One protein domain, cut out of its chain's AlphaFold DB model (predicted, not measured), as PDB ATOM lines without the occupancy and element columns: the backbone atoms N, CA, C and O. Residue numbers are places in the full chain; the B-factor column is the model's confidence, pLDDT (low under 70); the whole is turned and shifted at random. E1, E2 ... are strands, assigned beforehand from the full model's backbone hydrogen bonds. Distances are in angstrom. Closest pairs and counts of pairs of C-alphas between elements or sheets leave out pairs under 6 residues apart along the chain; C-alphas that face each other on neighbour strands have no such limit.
ATOM      1  N   PHE A   6     226.007 189.882 164.337       90.31
ATOM      2  CA  PHE A   6     224.771 189.492 163.670       90.31
ATOM      3  C   PHE A   6     224.266 188.207 164.321       90.31
ATOM      4  O   PHE A   6     225.072 187.334 164.651       90.31
ATOM      5  N   ALA A   7     222.959 188.107 164.529       93.06
ATOM      6  CA  ALA A   7     222.336 186.952 165.154       93.06
ATOM      7  C   ALA A   7     221.045 186.577 164.426       93.06
ATOM      8  O   ALA A   7     220.327 187.437 163.915       93.06
ATOM      9  N   THR A   8     220.741 185.282 164.441       95.69
ATOM     10  CA  THR A   8     219.485 184.728 163.942       95.69
ATOM     11  C   THR A   8     218.906 183.806 165.003       95.69
ATOM     12  O   THR A   8     219.633 183.019 165.609       95.69
ATOM     13  N   VAL A   9     217.599 183.911 165.230       95.88
ATOM     14  CA  VAL A   9     216.829 182.945 166.018       95.88
ATOM     15  C   VAL A   9     215.760 182.325 165.146       95.88
ATOM     16  O   VAL A   9     215.080 183.030 164.405       95.88
ATOM     17  N   GLU A  10     215.612 181.008 165.242       94.25
ATOM     18  CA  GLU A  10     214.651 180.254 164.446       94.25
ATOM     19  C   GLU A  10     213.846 179.303 165.331       94.25
ATOM     20  O   GLU A  10     214.358 178.755 166.308       94.25
ATOM     21  N   VAL A  11     212.591 179.084 164.953       89.88
ATOM     22  CA  VAL A  11     211.781 177.952 165.405       89.88
ATOM     23  C   VAL A  11     211.498 177.092 164.188       89.88
ATOM     24  O   VAL A  11     211.000 177.588 163.177       89.88
ATOM     25  N   HIS A  12     211.832 175.808 164.287       85.44
ATOM     26  CA  HIS A  12     211.518 174.813 163.267       85.44
ATOM     27  C   HIS A  12     210.255 174.071 163.685       85.44
ATOM     28  O   HIS A  12     210.122 173.625 164.825       85.44
ATOM     29  N   LEU A  13     209.316 173.967 162.756       77.69
ATOM     30  CA  LEU A  13     208.033 173.313 162.934       77.69
ATOM     31  C   LEU A  13     208.160 171.911 162.340       77.69
ATOM     32  O   LEU A  13     208.482 171.775 161.162       77.69
ATOM     33  N   ASN A  14     207.887 170.870 163.129       69.31
ATOM     34  CA  ASN A  14     207.942 169.475 162.669       69.31
ATOM     35  C   ASN A  14     206.751 169.093 161.757       69.31
ATOM     36  O   ASN A  14     206.169 168.021 161.867       69.31
ATOM     37  N   ALA A  15     206.331 170.031 160.915       63.09
ATOM     38  CA  ALA A  15     205.250 169.928 159.957       63.09
ATOM     39  C   ALA A  15     205.492 170.962 158.855       63.09
ATOM     40  O   ALA A  15     205.998 172.059 159.116       63.09
ATOM     41  N   ARG A  16     205.101 170.632 157.625       66.50
ATOM     42  CA  ARG A  16     205.193 171.544 156.482       66.50
ATOM     43  C   ARG A  16     203.822 171.790 155.874       66.50
ATOM     44  O   ARG A  16     203.061 170.853 155.646       66.50
ATOM     45  N   ARG A  17     203.536 173.045 155.520       60.38
ATOM     46  CA  ARG A  17     202.349 173.406 154.730       60.38
ATOM     47  C   ARG A  17     202.687 173.422 153.235       60.38
ATOM     48  O   ARG A  17     203.522 174.214 152.794       60.38
ATOM     49  N   ILE A  18     202.035 172.572 152.439       64.94
ATOM     50  CA  ILE A  18     202.105 172.590 150.967       64.94
ATOM     51  C   ILE A  18     200.707 172.918 150.439       64.94
ATOM     52  O   ILE A  18     199.743 172.187 150.657       64.94
ATOM     53  N   GLY A  19     200.576 174.064 149.765       66.75
ATOM     54  CA  GLY A  19     199.264 174.607 149.413       66.75
ATOM     55  C   GLY A  19     198.456 174.943 150.670       66.75
ATOM     56  O   GLY A  19     198.879 175.780 151.464       66.75
ATOM     57  N   ARG A  20     197.296 174.296 150.838       63.56
ATOM     58  CA  ARG A  20     196.417 174.442 152.017       63.56
ATOM     59  C   ARG A  20     196.490 173.248 152.974       63.56
ATOM     60  O   ARG A  20     195.765 173.230 153.961       63.56
ATOM     61  N   THR A  21     197.337 172.266 152.674       64.31
ATOM     62  CA  THR A  21     197.407 170.997 153.399       64.31
ATOM     63  C   THR A  21     198.695 170.932 154.204       64.31
ATOM     64  O   THR A  21     199.754 171.365 153.742       64.31
ATOM     65  N   TRP A  22     198.597 170.398 155.414       65.00
ATOM     66  CA  TRP A  22     199.736 170.127 156.277       65.00
ATOM     67  C   TRP A  22     200.214 168.683 156.098       65.00
ATOM     68  O   TRP A  22     199.391 167.777 155.947       65.00
ATOM     69  N   TYR A  23     201.530 168.493 156.119       61.97
ATOM     70  CA  TYR A  23     202.201 167.200 156.014       61.97
ATOM     71  C   TYR A  23     203.157 167.033 157.199       61.97
ATOM     72  O   TYR A  23     203.970 167.925 157.470       61.97
ATOM     73  N   GLU A  24     203.056 165.899 157.890       60.19
ATOM     74  CA  GLU A  24     204.039 165.438 158.874       60.19
ATOM     75  C   GLU A  24     205.127 164.633 158.152       60.19
ATOM     76  O   GLU A  24     204.819 163.900 157.217       60.19
ATOM     77  N   GLU A  25     206.383 164.828 158.564       57.50
ATOM     78  CA  GLU A  25     207.537 163.945 158.328       57.50
ATOM     79  C   GLU A  25     207.484 163.081 157.047       57.50
ATOM     80  O   GLU A  25     207.306 161.867 157.094       57.50
ATOM     81  N   ASP A  26     207.692 163.696 155.879       47.44
ATOM     82  CA  ASP A  26     208.078 162.956 154.677       47.44
ATOM     83  C   ASP A  26     209.550 163.260 154.386       47.44
ATOM     84  O   ASP A  26     209.905 164.363 153.963       47.44
ATOM     85  N   ALA A  27     210.424 162.283 154.641       46.31
ATOM     86  CA  ALA A  27     211.871 162.378 154.420       46.31
ATOM     87  C   ALA A  27     212.247 162.628 152.942       46.31
ATOM     88  O   ALA A  27     213.411 162.887 152.634       46.31
ATOM     89  N   SER A  28     211.271 162.557 152.027       54.69
ATOM     90  CA  SER A  28     211.420 162.902 150.610       54.69
ATOM     91  C   SER A  28     211.189 164.391 150.292       54.69
ATOM     92  O   SER A  28     211.492 164.834 149.180       54.69
ATOM     93  N   LEU A  29     210.702 165.188 151.252       55.56
ATOM     94  CA  LEU A  29     210.411 166.616 151.098       55.56
ATOM     95  C   LEU A  29     211.418 167.470 151.892       55.56
ATOM     96  O   LEU A  29     211.904 167.097 152.951       55.56
ATOM     97  N   THR A  30     211.758 168.642 151.355       54.22
ATOM     98  CA  THR A  30     212.869 169.527 151.760       54.22
ATOM     99  C   THR A  30     212.730 170.209 153.141       54.22
ATOM    100  O   THR A  30     212.732 171.434 153.221       54.22
ATOM    101  N   GLY A  31     212.654 169.437 154.229       60.56
ATOM    102  CA  GLY A  31     212.821 169.904 155.615       60.56
ATOM    103  C   GLY A  31     211.597 170.569 156.284       60.56
ATOM    104  O   GLY A  31     210.568 170.778 155.632       60.56
ATOM    105  N   PRO A  32     211.697 170.873 157.598       72.25
ATOM    106  CA  PRO A  32     210.634 171.498 158.396       72.25
ATOM    107  C   PRO A  32     210.339 172.942 157.960       72.25
ATOM    108  O   PRO A  32     211.240 173.649 157.508       72.25
ATOM    109  N   SER A  33     209.097 173.414 158.139       82.56
ATOM    110  CA  SER A  33     208.784 174.849 158.008       82.56
ATOM    111  C   SER A  33     209.448 175.643 159.135       82.56
ATOM    112  O   SER A  33     209.549 175.148 160.258       82.56
ATOM    113  N   ARG A  34     209.867 176.886 158.876       89.31
ATOM    114  CA  ARG A  34     210.521 177.725 159.891       89.31
ATOM    115  C   ARG A  34     209.929 179.125 160.023       89.31
ATOM    116  O   ARG A  34     209.401 179.708 159.076       89.31
ATOM    117  N   ILE A  35     210.091 179.670 161.225       93.50
ATOM    118  CA  ILE A  35     209.932 181.091 161.544       93.50
ATOM    119  C   ILE A  35     211.298 181.584 162.013       93.50
ATOM    120  O   ILE A  35     211.861 181.008 162.945       93.50
ATOM    121  N   ALA A  36     211.838 182.625 161.385       96.12
ATOM    122  CA  ALA A  36     213.182 183.125 161.653       96.12
ATOM    123  C   ALA A  36     213.192 184.643 161.843       96.12
ATOM    124  O   ALA A  36     212.578 185.375 161.069       96.12
ATOM    125  N   ILE A  37     213.937 185.123 162.841       97.12
ATOM    126  CA  ILE A  37     214.259 186.543 163.008       97.12
ATOM    127  C   ILE A  37     215.769 186.713 162.926       97.12
ATOM    128  O   ILE A  37     216.500 186.152 163.744       97.12
ATOM    129  N   SER A  38     216.224 187.518 161.970       95.44
ATOM    130  CA  SER A  38     217.637 187.867 161.799       95.44
ATOM    131  C   SER A  38     217.848 189.352 162.053       95.44
ATOM    132  O   SER A  38     217.078 190.182 161.570       95.44
ATOM    133  N   TYR A  39     218.873 189.694 162.827       94.69
ATOM    134  CA  TYR A  39     219.084 191.057 163.302       94.69
ATOM    135  C   TYR A  39     220.562 191.364 163.534       94.69
ATOM    136  O   TYR A  39     221.353 190.521 163.963       94.69
ATOM    137  N   GLY A  40     220.935 192.624 163.304       92.75
ATOM    138  CA  GLY A  40     222.183 193.153 163.842       92.75
ATOM    139  C   GLY A  40     222.052 193.327 165.353       92.75
ATOM    140  O   GLY A  40     221.117 193.978 165.816       92.75
ATOM    141  N   GLN A  41     222.991 192.775 166.113       94.38
ATOM    142  CA  GLN A  41     222.999 192.773 167.572       94.38
ATOM    143  C   GLN A  41     223.900 193.914 168.093       94.38
ATOM    144  O   GLN A  41     225.127 193.781 168.137       94.38
ATOM    145  N   PRO A  42     223.333 195.085 168.450       93.44
ATOM    146  CA  PRO A  42     224.075 196.135 169.135       93.44
ATOM    147  C   PRO A  42     224.395 195.754 170.585       93.44
ATOM    148  O   PRO A  42     223.643 195.040 171.247       93.44
ATOM    149  N   HIS A  43     225.484 196.330 171.094       93.69
ATOM    150  CA  HIS A  43     225.922 196.223 172.489       93.69
ATOM    151  C   HIS A  43     225.825 197.590 173.175       93.69
ATOM    152  O   HIS A  43     226.158 198.606 172.552       93.69
ATOM    153  N   ALA A  44     225.396 197.649 174.433       92.06
ATOM    154  CA  ALA A  44     225.208 198.897 175.172       92.06
ATOM    155  C   ALA A  44     226.543 199.626 175.398       92.06
ATOM    156  O   ALA A  44     226.640 200.828 175.135       92.06
ATOM    157  N   ARG A  45     227.607 198.905 175.761       90.81
ATOM    158  CA  ARG A  45     228.974 199.403 175.995       90.81
ATOM    159  C   ARG A  45     229.000 200.577 176.972       90.81
ATOM    160  O   ARG A  45     229.570 201.626 176.674       90.81
ATOM    161  N   GLY A  46     228.295 200.426 178.090       88.38
ATOM    162  CA  GLY A  46     228.154 201.468 179.113       88.38
ATOM    163  C   GLY A  46     227.269 202.657 178.713       88.38
ATOM    164  O   GLY A  46     227.169 203.622 179.467       88.38
ATOM    165  N   ARG A  47     226.621 202.624 177.542       91.00
ATOM    166  CA  ARG A  47     225.648 203.647 177.130       91.00
ATOM    167  C   ARG A  47     224.259 203.267 177.626       91.00
ATOM    168  O   ARG A  47     223.876 202.103 177.556       91.00
ATOM    169  N   THR A  48     223.486 204.268 178.034       89.38
ATOM    170  CA  THR A  48     222.050 204.124 178.303       89.38
ATOM    171  C   THR A  48     221.344 203.572 177.065       89.38
ATOM    172  O   THR A  48     221.550 204.091 175.966       89.38
ATOM    173  N   VAL A  49     220.545 202.517 177.229       90.12
ATOM    174  CA  VAL A  49     219.841 201.873 176.114       90.12
ATOM    175  C   VAL A  49     218.565 202.649 175.795       90.12
ATOM    176  O   VAL A  49     218.435 203.219 174.713       90.12
ATOM    177  N   GLU A  50     217.655 202.735 176.750       85.94
ATOM    178  CA  GLU A  50     216.354 203.378 176.626       85.94
ATOM    179  C   GLU A  50     216.501 204.907 176.578       85.94
ATOM    180  O   GLU A  50     217.252 205.505 177.349       85.94
ATOM    181  N   GLY A  51     215.825 205.562 175.633       82.75
ATOM    182  CA  GLY A  51     215.885 207.017 175.453       82.75
ATOM    183  C   GLY A  51     217.177 207.536 174.808       82.75
ATOM    184  O   GLY A  51     217.263 208.726 174.512       82.75
ATOM    185  N   ARG A  52     218.172 206.671 174.552       87.50
ATOM    186  CA  ARG A  52     219.414 207.047 173.854       87.50
ATOM    187  C   ARG A  52     219.751 206.133 172.682       87.50
ATOM    188  O   ARG A  52     219.855 206.621 171.563       87.50
ATOM    189  N   LEU A  53     219.969 204.837 172.911       90.94
ATOM    190  CA  LEU A  53     220.208 203.889 171.810       90.94
ATOM    191  C   LEU A  53     218.904 203.458 171.141       90.94
ATOM    192  O   LEU A  53     218.870 203.281 169.924       90.94
ATOM    193  N   ILE A  54     217.845 203.335 171.938       91.50
ATOM    194  CA  ILE A  54     216.469 203.255 171.474       91.50
ATOM    195  C   ILE A  54     215.861 204.654 171.647       91.50
ATOM    196  O   ILE A  54     215.609 205.060 172.786       91.50
ATOM    197  N   PRO A  55     215.664 205.415 170.560       91.75
ATOM    198  CA  PRO A  55     215.107 206.757 170.646       91.75
ATOM    199  C   PRO A  55     213.641 206.728 171.103       91.75
ATOM    200  O   PRO A  55     212.901 205.794 170.793       91.75
ATOM    201  N   LEU A  56     213.233 207.763 171.840       93.94
ATOM    202  CA  LEU A  56     211.839 207.995 172.219       93.94
ATOM    203  C   LEU A  56     211.091 208.687 171.066       93.94
ATOM    204  O   LEU A  56     211.677 209.488 170.336       93.94
ATOM    205  N   ASP A  57     209.817 208.344 170.893       93.94
ATOM    206  CA  ASP A  57     208.878 208.875 169.896       93.94
ATOM    207  C   ASP A  57     209.406 208.841 168.450       93.94
ATOM    208  O   ASP A  57     208.992 209.607 167.584       93.94
ATOM    209  N   THR A  58     210.329 207.918 168.177       92.75
ATOM    210  CA  THR A  58     210.974 207.743 166.876       92.75
ATOM    211  C   THR A  58     210.990 206.266 166.515       92.75
ATOM    212  O   THR A  58     211.319 205.418 167.345       92.75
ATOM    213  N   VAL A  59     210.672 205.951 165.257       92.81
ATOM    214  CA  VAL A  59     210.775 204.579 164.755       92.81
ATOM    215  C   VAL A  59     212.242 204.168 164.710       92.81
ATOM    216  O   VAL A  59     213.072 204.759 164.019       92.81
ATOM    217  N   TRP A  60     212.561 203.137 165.477       91.25
ATOM    218  CA  TRP A  60     213.883 202.565 165.582       91.25
ATOM    219  C   TRP A  60     213.992 201.319 164.706       91.25
ATOM    220  O   TRP A  60     213.121 200.450 164.712       91.25
ATOM    221  N   ARG A  61     215.133 201.195 164.024       87.81
ATOM    222  CA  ARG A  61     215.505 200.074 163.143       87.81
ATOM    223  C   ARG A  61     215.494 198.681 163.784       87.81
ATOM    224  O   ARG A  61     215.743 197.701 163.095       87.81
ATOM    225  N   PHE A  62     215.304 198.625 165.102       88.81
ATOM    226  CA  PHE A  62     215.253 197.410 165.902       88.81
ATOM    227  C   PHE A  62     216.491 196.509 165.759       88.81
ATOM    228  O   PHE A  62     216.384 195.301 165.612       88.81
ATOM    229  N   GLY A  63     217.688 197.098 165.800       87.44
ATOM    230  CA  GLY A  63     218.952 196.389 165.600       87.44
ATOM    231  C   GLY A  63     220.094 197.339 165.244       87.44
ATOM    232  O   GLY A  63     220.016 198.548 165.485       87.44
ATOM    233  N   ALA A  64     221.162 196.800 164.655       83.81
ATOM    234  CA  ALA A  64     222.303 197.561 164.148       83.81
ATOM    235  C   ALA A  64     222.527 197.312 162.651       83.81
ATOM    236  O   ALA A  64     222.427 196.189 162.171       83.81
ATOM    237  N   ASN A  65     222.920 198.363 161.932       79.56
ATOM    238  CA  ASN A  65     223.159 198.353 160.488       79.56
ATOM    239  C   ASN A  65     221.905 198.006 159.664       79.56
ATOM    240  O   ASN A  65     221.059 198.890 159.487       79.56
ATOM    241  N   ALA A  66     221.799 196.758 159.197       74.50
ATOM    242  CA  ALA A  66     220.670 196.240 158.432       74.50
ATOM    243  C   ALA A  66     219.396 196.185 159.284       74.50
ATOM    244  O   ALA A  66     219.455 196.104 160.514       74.50
ATOM    245  N   ALA A  67     218.245 196.262 158.619       79.19
ATOM    246  CA  ALA A  67     216.964 196.151 159.292       79.19
ATOM    247  C   ALA A  67     216.748 194.719 159.809       79.19
ATOM    248  O   ALA A  67     217.196 193.753 159.189       79.19
ATOM    249  N   THR A  68     216.063 194.585 160.941       93.38
ATOM    250  CA  THR A  68     215.714 193.269 161.481       93.38
ATOM    251  C   THR A  68     214.652 192.618 160.614       93.38
ATOM    252  O   THR A  68     213.597 193.203 160.384       93.38
ATOM    253  N   THR A  69     214.916 191.406 160.137       94.56
ATOM    254  CA  THR A  69     214.029 190.687 159.221       94.56
ATOM    255  C   THR A  69     213.295 189.573 159.944       94.56
ATOM    256  O   THR A  69     213.917 188.822 160.695       94.56
ATOM    257  N   LEU A  70     212.007 189.423 159.658       96.56
ATOM    258  CA  LEU A  70     211.186 188.274 160.019       96.56
ATOM    259  C   LEU A  70     210.864 187.491 158.748       96.56
ATOM    260  O   LEU A  70     210.285 188.043 157.818       96.56
ATOM    261  N   HIS A  71     211.194 186.209 158.741       95.94
ATOM    262  CA  HIS A  71     210.800 185.264 157.708       95.94
ATOM    263  C   HIS A  71     209.863 184.219 158.309       95.94
ATOM    264  O   HIS A  71     210.117 183.716 159.408       95.94
ATOM    265  N   SER A  72     208.802 183.870 157.588       93.88
ATOM    266  CA  SER A  72     207.898 182.788 157.970       93.88
ATOM    267  C   SER A  72     207.470 181.979 156.752       93.88
ATOM    268  O   SER A  72     206.897 182.532 155.812       93.88
ATOM    269  N   ASP A  73     207.669 180.661 156.797       90.56
ATOM    270  CA  ASP A  73     207.172 179.731 155.769       90.56
ATOM    271  C   ASP A  73     205.656 179.489 155.851       90.56
ATOM    272  O   ASP A  73     205.042 178.929 154.935       90.56
ATOM    273  N   VAL A  74     205.048 179.896 156.966       88.44
ATOM    274  CA  VAL A  74     203.645 179.652 157.309       88.44
ATOM    275  C   VAL A  74     202.948 180.961 157.659       88.44
ATOM    276  O   VAL A  74     203.595 181.959 157.983       88.44
ATOM    277  N   ASP A  75     201.624 180.967 157.568       92.06
ATOM    278  CA  ASP A  75     200.836 182.093 158.060       92.06
ATOM    279  C   ASP A  75     200.918 182.093 159.594       92.06
ATOM    280  O   ASP A  75     200.802 181.038 160.227       92.06
ATOM    281  N   ILE A  76     201.165 183.257 160.190       94.62
ATOM    282  CA  ILE A  76     201.295 183.414 161.639       94.62
ATOM    283  C   ILE A  76     200.459 184.587 162.132       94.62
ATOM    284  O   ILE A  76     200.282 185.586 161.439       94.62
ATOM    285  N   THR A  77     200.043 184.522 163.386       96.56
ATOM    286  CA  THR A  77     199.528 185.669 164.126       96.56
ATOM    287  C   THR A  77     200.584 186.117 165.133       96.56
ATOM    288  O   THR A  77     201.015 185.324 165.964       96.56
ATOM    289  N   LEU A  78     200.995 187.388 165.092       97.81
ATOM    290  CA  LEU A  78     201.960 187.999 166.013       97.81
ATOM    291  C   LEU A  78     201.264 189.088 166.835       97.81
ATOM    292  O   LEU A  78     200.866 190.113 166.293       97.81
ATOM    293  N   GLY A  79     201.076 188.859 168.135       96.38
ATOM    294  CA  GLY A  79     200.385 189.769 169.054       96.38
ATOM    295  C   GLY A  79     199.036 190.269 168.527       96.38
ATOM    296  O   GLY A  79     198.718 191.449 168.639       96.38
ATOM    297  N   GLY A  80     198.269 189.372 167.900       96.38
ATOM    298  CA  GLY A  80     196.967 189.659 167.286       96.38
ATOM    299  C   GLY A  80     197.017 190.132 165.827       96.38
ATOM    300  O   GLY A  80     195.979 190.151 165.168       96.38
ATOM    301  N   LEU A  81     198.193 190.466 165.286       98.06
ATOM    302  CA  LEU A  81     198.362 190.836 163.882       98.06
ATOM    303  C   LEU A  81     198.558 189.589 163.013       98.06
ATOM    304  O   LEU A  81     199.545 188.876 163.173       98.06
ATOM    305  N   LYS A  82     197.648 189.358 162.062       97.25
ATOM    306  CA  LYS A  82     197.775 188.276 161.077       97.25
ATOM    307  C   LYS A  82     198.803 188.626 160.009       97.25
ATOM    308  O   LYS A  82     198.694 189.658 159.346       97.25
ATOM    309  N   LEU A  83     199.760 187.733 159.815       96.88
ATOM    310  CA  LEU A  83     200.854 187.845 158.868       96.88
ATOM    311  C   LEU A  83     200.836 186.607 157.966       96.88
ATOM    312  O   LEU A  83     201.181 185.514 158.416       96.88
ATOM    313  N   PRO A  84     200.456 186.753 156.688       95.25
ATOM    314  CA  PRO A  84     200.665 185.691 155.715       95.25
ATOM    315  C   PRO A  84     202.140 185.281 155.658       95.25
ATOM    316  O   PRO A  84     203.022 186.102 155.932       95.25
ATOM    317  N   ARG A  85     202.420 184.047 155.244       92.75
ATOM    318  CA  ARG A  85     203.794 183.593 154.993       92.75
ATOM    319  C   ARG A  85     204.552 184.571 154.089       92.75
ATOM    320  O   ARG A  85     203.986 185.115 153.135       92.75
ATOM    321  N   GLY A  86     205.834 184.760 154.367       94.12
ATOM    322  CA  GLY A  86     206.699 185.659 153.616       94.12
ATOM    323  C   GLY A  86     207.736 186.357 154.482       94.12
ATOM    324  O   GLY A  86     207.974 185.991 155.635       94.12
ATOM    325  N   ASP A  87     208.341 187.377 153.883       95.75
ATOM    326  CA  ASP A  87     209.401 188.182 154.473       95.75
ATOM    327  C   ASP A  87     208.884 189.560 154.883       95.75
ATOM    328  O   ASP A  87     208.170 190.238 154.138       95.75
ATOM    329  N   TYR A  88     209.302 189.989 156.065       95.88
ATOM    330  CA  TYR A  88     208.947 191.263 156.666       95.88
ATOM    331  C   TYR A  88     210.175 191.914 157.287       95.88
ATOM    332  O   TYR A  88     211.125 191.245 157.695       95.88
ATOM    333  N   THR A  89     210.110 193.228 157.437       95.00
ATOM    334  CA  THR A  89     211.029 193.976 158.288       95.00
ATOM    335  C   THR A  89     210.323 194.385 159.571       95.00
ATOM    336  O   THR A  89     209.157 194.784 159.556       95.00
ATOM    337  N   LEU A  90     211.042 194.290 160.684       95.75
ATOM    338  CA  LEU A  90     210.575 194.671 162.004       95.75
ATOM    339  C   LEU A  90     211.219 195.986 162.440       95.75
ATOM    340  O   LEU A  90     212.439 196.148 162.378       95.75
ATOM    341  N   PHE A  91     210.393 196.892 162.951       94.94
ATOM    342  CA  PHE A  91     210.822 198.124 163.606       94.94
ATOM    343  C   PHE A  91     210.195 198.221 164.993       94.94
ATOM    344  O   PHE A  91     209.217 197.539 165.294       94.94
ATOM    345  N   VAL A  92     210.732 199.091 165.842       95.31
ATOM    346  CA  VAL A  92     210.180 199.345 167.176       95.31
ATOM    347  C   VAL A  92     209.928 200.833 167.349       95.31
ATOM    348  O   VAL A  92     210.784 201.650 167.023       95.31
ATOM    349  N   LEU A  93     208.768 201.184 167.893       95.69
ATOM    350  CA  LEU A  93     208.460 202.527 168.365       95.69
ATOM    351  C   LEU A  93     208.330 202.491 169.888       95.69
ATOM    352  O   LEU A  93     207.479 201.785 170.430       95.69
ATOM    353  N   HIS A  94     209.176 203.259 170.563       95.19
ATOM    354  CA  HIS A  94     209.069 203.518 171.994       95.19
ATOM    355  C   HIS A  94     208.442 204.895 172.187       95.19
ATOM    356  O   HIS A  94     208.961 205.870 171.657       95.19
ATOM    357  N   SER A  95     207.344 204.977 172.929       94.12
ATOM    358  CA  SER A  95     206.636 206.230 173.207       94.12
ATOM    359  C   SER A  95     206.296 206.349 174.686       94.12
ATOM    360  O   SER A  95     206.384 205.371 175.431       94.12
ATOM    361  N   ALA A  96     205.793 207.513 175.098       90.25
ATOM    362  CA  ALA A  96     205.245 207.702 176.443       90.25
ATOM    363  C   ALA A  96     204.118 206.704 176.795       90.25
ATOM    364  O   ALA A  96     203.913 206.392 177.965       90.25
ATOM    365  N   THR A  97     203.399 206.184 175.792       90.00
ATOM    366  CA  THR A  97     202.301 205.215 175.977       90.00
ATOM    367  C   THR A  97     202.753 203.752 175.986       90.00
ATOM    368  O   THR A  97     201.934 202.858 176.188       90.00
ATOM    369  N   GLY A  98     204.049 203.497 175.788       94.12
ATOM    370  CA  GLY A  98     204.633 202.161 175.767       94.12
ATOM    371  C   GLY A  98     205.289 201.813 174.433       94.12
ATOM    372  O   GLY A  98     205.731 202.685 173.678       94.12
ATOM    373  N   TRP A  99     205.376 200.511 174.172       97.50
ATOM    374  CA  TRP A  99     206.183 199.931 173.102       97.50
ATOM    375  C   TRP A  99     205.314 199.314 172.012       97.50
ATOM    376  O   TRP A  99     204.376 198.569 172.298       97.50
ATOM    377  N   GLN A 100     205.667 199.576 170.758       97.81
ATOM    378  CA  GLN A 100     205.034 198.958 169.599       97.81
ATOM    379  C   GLN A 100     206.082 198.284 168.720       97.81
ATOM    380  O   GLN A 100     207.083 198.901 168.355       97.81
ATOM    381  N   LEU A 101     205.826 197.035 168.343       97.94
ATOM    382  CA  LEU A 101     206.506 196.365 167.245       97.94
ATOM    383  C   LEU A 101     205.757 196.683 165.954       97.94
ATOM    384  O   LEU A 101     204.553 196.464 165.857       97.94
ATOM    385  N   ILE A 102     206.463 197.193 164.960       97.38
ATOM    386  CA  ILE A 102     205.913 197.521 163.649       97.38
ATOM    387  C   ILE A 102     206.366 196.438 162.676       97.38
ATOM    388  O   ILE A 102     207.561 196.154 162.583       97.38
ATOM    389  N   VAL A 103     205.416 195.854 161.949       97.44
ATOM    390  CA  VAL A 103     205.689 194.877 160.889       97.44
ATOM    391  C   VAL A 103     205.484 195.559 159.544       97.44
ATOM    392  O   VAL A 103     204.402 196.079 159.271       97.44
ATOM    393  N   ASN A 104     206.514 195.569 158.703       95.69
ATOM    394  CA  ASN A 104     206.554 196.319 157.449       95.69
ATOM    395  C   ASN A 104     206.923 195.398 156.270       95.69
ATOM    396  O   ASN A 104     207.747 194.496 156.425       95.69
ATOM    397  N   ARG A 105     206.321 195.607 155.089       93.12
ATOM    398  CA  ARG A 105     206.587 194.797 153.875       93.12
ATOM    399  C   ARG A 105     207.789 195.252 153.052       93.12
ATOM    400  O   ARG A 105     208.156 194.567 152.103       93.12
ATOM    401  N   GLY A 106     208.382 196.406 153.349       85.56
ATOM    402  CA  GLY A 106     209.671 196.761 152.764       85.56
ATOM    403  C   GLY A 106     210.708 195.744 153.224       85.56
ATOM    404  O   GLY A 106     210.863 195.561 154.432       85.56
ATOM    405  N   THR A 107     211.388 195.073 152.296       79.12
ATOM    406  CA  THR A 107     212.505 194.160 152.583       79.12
ATOM    407  C   THR A 107     213.769 194.602 151.838       79.12
ATOM    408  O   THR A 107     213.700 195.272 150.807       79.12
ATOM    409  N   GLY A 108     214.943 194.251 152.377       69.75
ATOM    410  CA  GLY A 108     216.246 194.571 151.774       69.75
ATOM    411  C   GLY A 108     216.723 196.021 151.943       69.75
ATOM    412  O   GLY A 108     217.804 196.359 151.465       69.75
ATOM    413  N   GLN A 109     215.958 196.875 152.626       67.81
ATOM    414  CA  GLN A 109     216.339 198.256 152.916       67.81
ATOM    415  C   GLN A 109     217.331 198.371 154.080       67.81
ATOM    416  O   GLN A 109     217.417 197.510 154.964       67.81
ATOM    417  N   TRP A 110     218.046 199.495 154.124       66.69
ATOM    418  CA  TRP A 110     218.776 199.882 155.323       66.69
ATOM    419  C   TRP A 110     217.804 200.176 156.466       66.69
ATOM    420  O   TRP A 110     216.706 200.687 156.261       66.69
ATOM    421  N   GLY A 111     218.219 199.893 157.705       60.50
ATOM    422  CA  GLY A 111     217.352 200.046 158.878       60.50
ATOM    423  C   GLY A 111     216.835 201.472 159.132       60.50
ATOM    424  O   GLY A 111     215.949 201.658 159.957       60.50
ATOM    425  N   THR A 112     217.383 202.484 158.462       70.88
ATOM    426  CA  THR A 112     216.940 203.888 158.537       70.88
ATOM    427  C   THR A 112     215.850 204.251 157.542       70.88
ATOM    428  O   THR A 112     215.211 205.284 157.717       70.88
ATOM    429  N   ASP A 113     215.615 203.421 156.531       79.44
ATOM    430  CA  ASP A 113     214.769 203.763 155.387       79.44
ATOM    431  C   ASP A 113     213.337 203.276 155.640       79.44
ATOM    432  O   ASP A 113     212.766 202.477 154.895       79.44
ATOM    433  N   TYR A 114     212.781 203.702 156.774       87.88
ATOM    434  CA  TYR A 114     211.434 203.341 157.189       87.88
ATOM    435  C   TYR A 114     210.383 204.093 156.360       87.88
ATOM    436  O   TYR A 114     210.380 205.322 156.304       87.88
ATOM    437  N   ASP A 115     209.460 203.339 155.762       89.75
ATOM    438  CA  ASP A 115     208.320 203.847 154.998       89.75
ATOM    439  C   ASP A 115     207.017 203.347 155.630       89.75
ATOM    440  O   ASP A 115     206.650 202.175 155.491       89.75
ATOM    441  N   ALA A 116     206.310 204.251 156.310       92.69
ATOM    442  CA  ALA A 116     205.066 203.947 157.012       92.69
ATOM    443  C   ALA A 116     203.940 203.460 156.083       92.69
ATOM    444  O   ALA A 116     203.032 202.770 156.544       92.69
ATOM    445  N   SER A 117     203.991 203.762 154.778       94.31
ATOM    446  CA  SER A 117     202.986 203.276 153.817       94.31
ATOM    447  C   SER A 117     203.056 201.760 153.591       94.31
ATOM    448  O   SER A 117     202.103 201.162 153.091       94.31
ATOM    449  N   LYS A 118     204.170 201.132 153.986       94.44
ATOM    450  CA  LYS A 118     204.402 199.686 153.885       94.44
ATOM    451  C   LYS A 118     204.120 198.937 155.188       94.44
ATOM    452  O   LYS A 118     204.368 197.728 155.247       94.44
ATOM    453  N   ASP A 119     203.623 199.618 156.222       96.31
ATOM    454  CA  ASP A 119     203.232 198.980 157.476       96.31
ATOM    455  C   ASP A 119     202.078 198.000 157.221       96.31
ATOM    456  O   ASP A 119     201.015 198.365 156.722       96.31
ATOM    457  N   VAL A 120     202.283 196.739 157.595       97.12
ATOM    458  CA  VAL A 120     201.212 195.733 157.684       97.12
ATOM    459  C   VAL A 120     200.365 196.000 158.920       97.12
ATOM    460  O   VAL A 120     199.148 195.834 158.901       97.12
ATOM    461  N   GLY A 121     201.020 196.406 160.004       97.19
ATOM    462  CA  GLY A 121     200.369 196.712 161.262       97.19
ATOM    463  C   GLY A 121     201.366 196.938 162.387       97.19
ATOM    464  O   GLY A 121     202.586 196.847 162.215       97.19
ATOM    465  N   ARG A 122     200.812 197.238 163.561       97.69
ATOM    466  CA  ARG A 122     201.562 197.482 164.792       97.69
ATOM    467  C   ARG A 122     201.018 196.601 165.901       97.69
ATOM    468  O   ARG A 122     199.807 196.457 166.046       97.69
ATOM    469  N   VAL A 123     201.927 196.040 166.677       97.94
ATOM    470  CA  VAL A 123     201.657 195.122 167.776       97.94
ATOM    471  C   VAL A 123     202.124 195.784 169.061       97.94
ATOM    472  O   VAL A 123     203.297 196.135 169.185       97.94
ATOM    473  N   SER A 124     201.223 195.959 170.023       98.06
ATOM    474  CA  SER A 124     201.602 196.429 171.356       98.06
ATOM    475  C   SER A 124     202.468 195.377 172.046       98.06
ATOM    476  O   SER A 124     202.086 194.208 172.129       98.06
ATOM    477  N   LEU A 125     203.631 195.791 172.542       98.31
ATOM    478  CA  LEU A 125     204.535 194.930 173.295       98.31
ATOM    479  C   LEU A 125     204.301 195.115 174.795       98.31
ATOM    480  O   LEU A 125     204.267 196.240 175.299       98.31
ATOM    481  N   THR A 126     204.211 194.005 175.521       98.19
ATOM    482  CA  THR A 126     204.268 194.029 176.986       98.19
ATOM    483  C   THR A 126     205.696 194.346 177.404       98.19
ATOM    484  O   THR A 126     206.622 193.708 176.914       98.19
ATOM    485  N   SER A 127     205.882 195.301 178.314       97.12
ATOM    486  CA  SER A 127     207.198 195.712 178.807       97.12
ATOM    487  C   SER A 127     207.343 195.417 180.293       97.12
ATOM    488  O   SER A 127     206.413 195.646 181.067       97.12
ATOM    489  N   ARG A 128     208.530 194.973 180.708       96.69
ATOM    490  CA  ARG A 128     208.926 194.921 182.119       96.69
ATOM    491  C   ARG A 128     210.380 195.337 182.306       96.69
ATOM    492  O   ARG A 128     211.224 195.075 181.450       96.69
ATOM    493  N   THR A 129     210.667 195.924 183.463       95.81
ATOM    494  CA  THR A 129     212.034 196.228 183.888       95.81
ATOM    495  C   THR A 129     212.684 194.981 184.488       95.81
ATOM    496  O   THR A 129     212.109 194.311 185.346       95.81
ATOM    497  N   MET A 130     213.884 194.660 184.023       95.94
ATOM    498  CA  MET A 130     214.730 193.578 184.506       95.94
ATOM    499  C   MET A 130     215.641 194.070 185.634       95.94
ATOM    500  O   MET A 130     216.131 195.196 185.591       95.94
ATOM    501  N   SER A 145     205.509 174.924 175.305       61.84
ATOM    502  CA  SER A 145     205.569 173.465 175.317       61.84
ATOM    503  C   SER A 145     204.174 172.851 175.461       61.84
ATOM    504  O   SER A 145     203.815 172.366 176.532       61.84
ATOM    505  N   ALA A 146     203.399 172.810 174.383       55.03
ATOM    506  CA  ALA A 146     202.394 171.772 174.206       55.03
ATOM    507  C   ALA A 146     203.022 170.704 173.305       55.03
ATOM    508  O   ALA A 146     203.351 170.992 172.162       55.03
ATOM    509  N   ARG A 147     203.239 169.481 173.809       54.91
ATOM    510  CA  ARG A 147     203.382 168.319 172.920       54.91
ATOM    511  C   ARG A 147     201.961 167.970 172.491       54.91
ATOM    512  O   ARG A 147     201.223 167.478 173.349       54.91
ATOM    513  N   PRO A 148     201.536 168.251 171.250       52.38
ATOM    514  CA  PRO A 148     200.198 167.881 170.827       52.38
ATOM    515  C   PRO A 148     200.059 166.367 170.949       52.38
ATOM    516  O   PRO A 148     200.858 165.628 170.381       52.38
ATOM    517  N   ALA A 149     199.084 165.889 171.722       52.91
ATOM    518  CA  ALA A 149     198.825 164.455 171.804       52.91
ATOM    519  C   ALA A 149     198.207 163.929 170.496       52.91
ATOM    520  O   ALA A 149     198.363 162.752 170.188       52.91
ATOM    521  N   GLN A 150     197.507 164.794 169.744       50.09
ATOM    522  CA  GLN A 150     196.902 164.518 168.438       50.09
ATOM    523  C   GLN A 150     196.813 165.831 167.624       50.09
ATOM    524  O   GLN A 150     196.262 166.817 168.115       50.09
ATOM    525  N   GLY A 151     197.336 165.843 166.391       54.50
ATOM    526  CA  GLY A 151     197.227 166.952 165.426       54.50
ATOM    527  C   GLY A 151     198.262 168.078 165.573       54.50
ATOM    528  O   GLY A 151     198.970 168.153 166.572       54.50
ATOM    529  N   TYR A 152     198.313 168.985 164.583       55.09
ATOM    530  CA  TYR A 152     199.158 170.198 164.489       55.09
ATOM    531  C   TYR A 152     198.893 171.251 165.591       55.09
ATOM    532  O   TYR A 152     198.973 172.455 165.339       55.09
ATOM    533  N   ALA A 153     198.464 170.813 166.777       53.38
ATOM    534  CA  ALA A 153     197.766 171.611 167.763       53.38
ATOM    535  C   ALA A 153     198.604 172.817 168.183       53.38
ATOM    536  O   ALA A 153     199.625 172.697 168.854       53.38
ATOM    537  N   GLU A 154     198.112 173.984 167.779       69.50
ATOM    538  CA  GLU A 154     198.353 175.251 168.448       69.50
ATOM    539  C   GLU A 154     199.833 175.613 168.632       69.50
ATOM    540  O   GLU A 154     200.217 176.075 169.707       69.50
ATOM    541  N   LEU A 155     200.663 175.428 167.594       81.56
ATOM    542  CA  LEU A 155     202.045 175.915 167.617       81.56
ATOM    543  C   LEU A 155     202.035 177.417 167.887       81.56
ATOM    544  O   LEU A 155     201.627 178.222 167.052       81.56
ATOM    545  N   ARG A 156     202.463 177.776 169.089       89.00
ATOM    546  CA  ARG A 156     202.463 179.138 169.597       89.00
ATOM    547  C   ARG A 156     203.624 179.338 170.542       89.00
ATOM    548  O   ARG A 156     204.298 178.391 170.948       89.00
ATOM    549  N   GLY A 157     203.836 180.580 170.921       93.31
ATOM    550  CA  GLY A 157     204.863 180.919 171.869       93.31
ATOM    551  C   GLY A 157     204.938 182.402 172.143       93.31
ATOM    552  O   GLY A 157     204.007 183.171 171.893       93.31
ATOM    553  N   VAL A 158     206.098 182.802 172.647       96.62
ATOM    554  CA  VAL A 158     206.398 184.183 172.996       96.62
ATOM    555  C   VAL A 158     207.620 184.653 172.216       96.62
ATOM    556  O   VAL A 158     208.684 184.030 172.251       96.62
ATOM    557  N   LEU A 159     207.466 185.775 171.520       98.06
ATOM    558  CA  LEU A 159     208.565 186.611 171.068       98.06
ATOM    559  C   LEU A 159     209.037 187.390 172.291       98.06
ATOM    560  O   LEU A 159     208.249 188.118 172.895       98.06
ATOM    561  N   ARG A 160     210.307 187.240 172.660       98.19
ATOM    562  CA  ARG A 160     210.917 187.964 173.777       98.19
ATOM    563  C   ARG A 160     212.124 188.746 173.291       98.19
ATOM    564  O   ARG A 160     212.971 188.208 172.587       98.19
ATOM    565  N   ILE A 161     212.220 190.000 173.705       97.94
ATOM    566  CA  ILE A 161     213.284 190.925 173.320       97.94
ATOM    567  C   ILE A 161     213.890 191.471 174.607       97.94
ATOM    568  O   ILE A 161     213.154 191.917 175.481       97.94
ATOM    569  N   LYS A 162     215.214 191.437 174.736       97.50
ATOM    570  CA  LYS A 162     215.938 191.949 175.904       97.50
ATOM    571  C   LYS A 162     217.044 192.889 175.474       97.50
ATOM    572  O   LYS A 162     217.846 192.515 174.617       97.50
ATOM    573  N   TRP A 163     217.121 194.065 176.086       96.56
ATOM    574  CA  TRP A 163     218.302 194.919 175.986       96.56
ATOM    575  C   TRP A 163     218.329 195.965 177.095       96.56
ATOM    576  O   TRP A 163     217.300 196.557 177.411       96.56
ATOM    577  N   GLY A 164     219.507 196.212 177.670       95.31
ATOM    578  CA  GLY A 164     219.612 197.066 178.843       95.31
ATOM    579  C   GLY A 164     218.751 196.486 179.955       95.31
ATOM    580  O   GLY A 164     218.793 195.282 180.206       95.31
ATOM    581  N   THR A 165     217.944 197.326 180.585       95.56
ATOM    582  CA  THR A 165     217.035 196.908 181.656       95.56
ATOM    583  C   THR A 165     215.642 196.541 181.157       95.56
ATOM    584  O   THR A 165     214.779 196.232 181.970       95.56
ATOM    585  N   THR A 166     215.391 196.565 179.849       95.81
ATOM    586  CA  THR A 166     214.054 196.335 179.297       95.81
ATOM    587  C   THR A 166     213.911 194.925 178.737       95.81
ATOM    588  O   THR A 166     214.714 194.474 177.914       95.81
TER     589      THR A 166
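Overview. This is residues 6 to 130 and 145 to 166 of the 176 residues of the protein "DUF2911 domain-containing protein" of Gemmatimonadaceae bacterium (UniProt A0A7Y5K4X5). One twisted sheet of seven strands bends round as an open trough, with the strand E12 stretched along its open side and meeting the end of E11. The small hairpin E2 and E3 lies beyond one end of the trough, and a second small hairpin, E7 and E8, sits by E11. The printed part has 147 residues with no named helix and twelve named strands, E1 to E12 in order along the chain, and its class is all strand. The large sheet is branched at E9, and its neighbour pairs are antiparallel: E1 and E4, E4 and E6, E6 and E9, E5 and E9, E9 and E10, E10 and E11. The whole is compact, with a radius of gyration of the C-alphas of 16.9 A, and elongated, with spans of 49 by 32 by 27 A.

Arrangement. E1, residues 6 to 13, is an edge strand, antiparallel to E4, residues 33 to 41, at 165 degrees; N 9 and O 37 are 2.9 A apart, within hydrogen-bond range. E1 runs on into E2, residues 16 to 18, across a break of 2 residues, at 75 degrees. E2 forms a hairpin with E3, residues 21 to 23, where N 16 and O 23 are 2.9 A apart. The closest C-alphas of E2 and E4 are those of Arg 16 and Ser 33, at 5.1 A. On the other side of E4 from E1 lies E6, residues 68 to 72, antiparallel at 177 degrees, with N 36 and O 71 at 2.8 A. E9, residues 86 to 95, has staggered pairing: over its residues 86 to 90 it pairs with E6, with N 70 and O 88 at 2.8 A, and over 92 to 94 with the edge strand E5, residues 58 to 60, with N 60 and O 92 at 2.8 A. E5 and E6 lie on one side of E9, and E10, residues 98 to 104, on the other side. E9, E10 and E11, residues 119 to 130, form a meander, each strand the antiparallel neighbour of the one before; N 91 and O 102 are 2.9 A apart, and N 101 and O 123 are 2.8 A apart. E7, residues 76 to 78, and E8, residues 81 to 83, form a hairpin, with N 78 and O 81 at 2.8 A. The closest C-alphas of E8 and E11 are those of Leu 81 and Val 123, at 6.7 A. E12, residues 156 to 166, pairs with no named strand; its closest C-alphas to E11 are those of Thr 165 and Met 130, 5.0 A apart. E7 and E12 are near each other, while E1 and E12 are apart.

Along the chain. E1 begins at C-alpha 6, (224.771, 189.492, 163.670), and is 23.3 A long; E4 is 24.8 A long. E9 measures 28.4 A, and E10 measures 19.3 A. E11, the longest strand with 12 residues, is 29.9 A long and ends at C-alpha 130, (214.730, 193.578, 184.506). E12 is 22.9 A from first to last C-alpha, bends by 98 degrees at residue 163, and ends at C-alpha 166, (214.054, 196.335, 179.297).

Size, cuts and confidence. The two C-alphas farthest apart, those of Ser 28 and Ala 96, are 52.1 A apart. Residues 131 to 144 are not printed, and C-alphas 130 and 145 are 23.9 A apart across the cut. The links E4 to E5, residues 42 to 57, and E10 to E11, residues 105 to 118, are long. The mean pLDDT of the printed part is 85.2; residues 14 to 31, 108 to 111 and 145 to 154 are under 70.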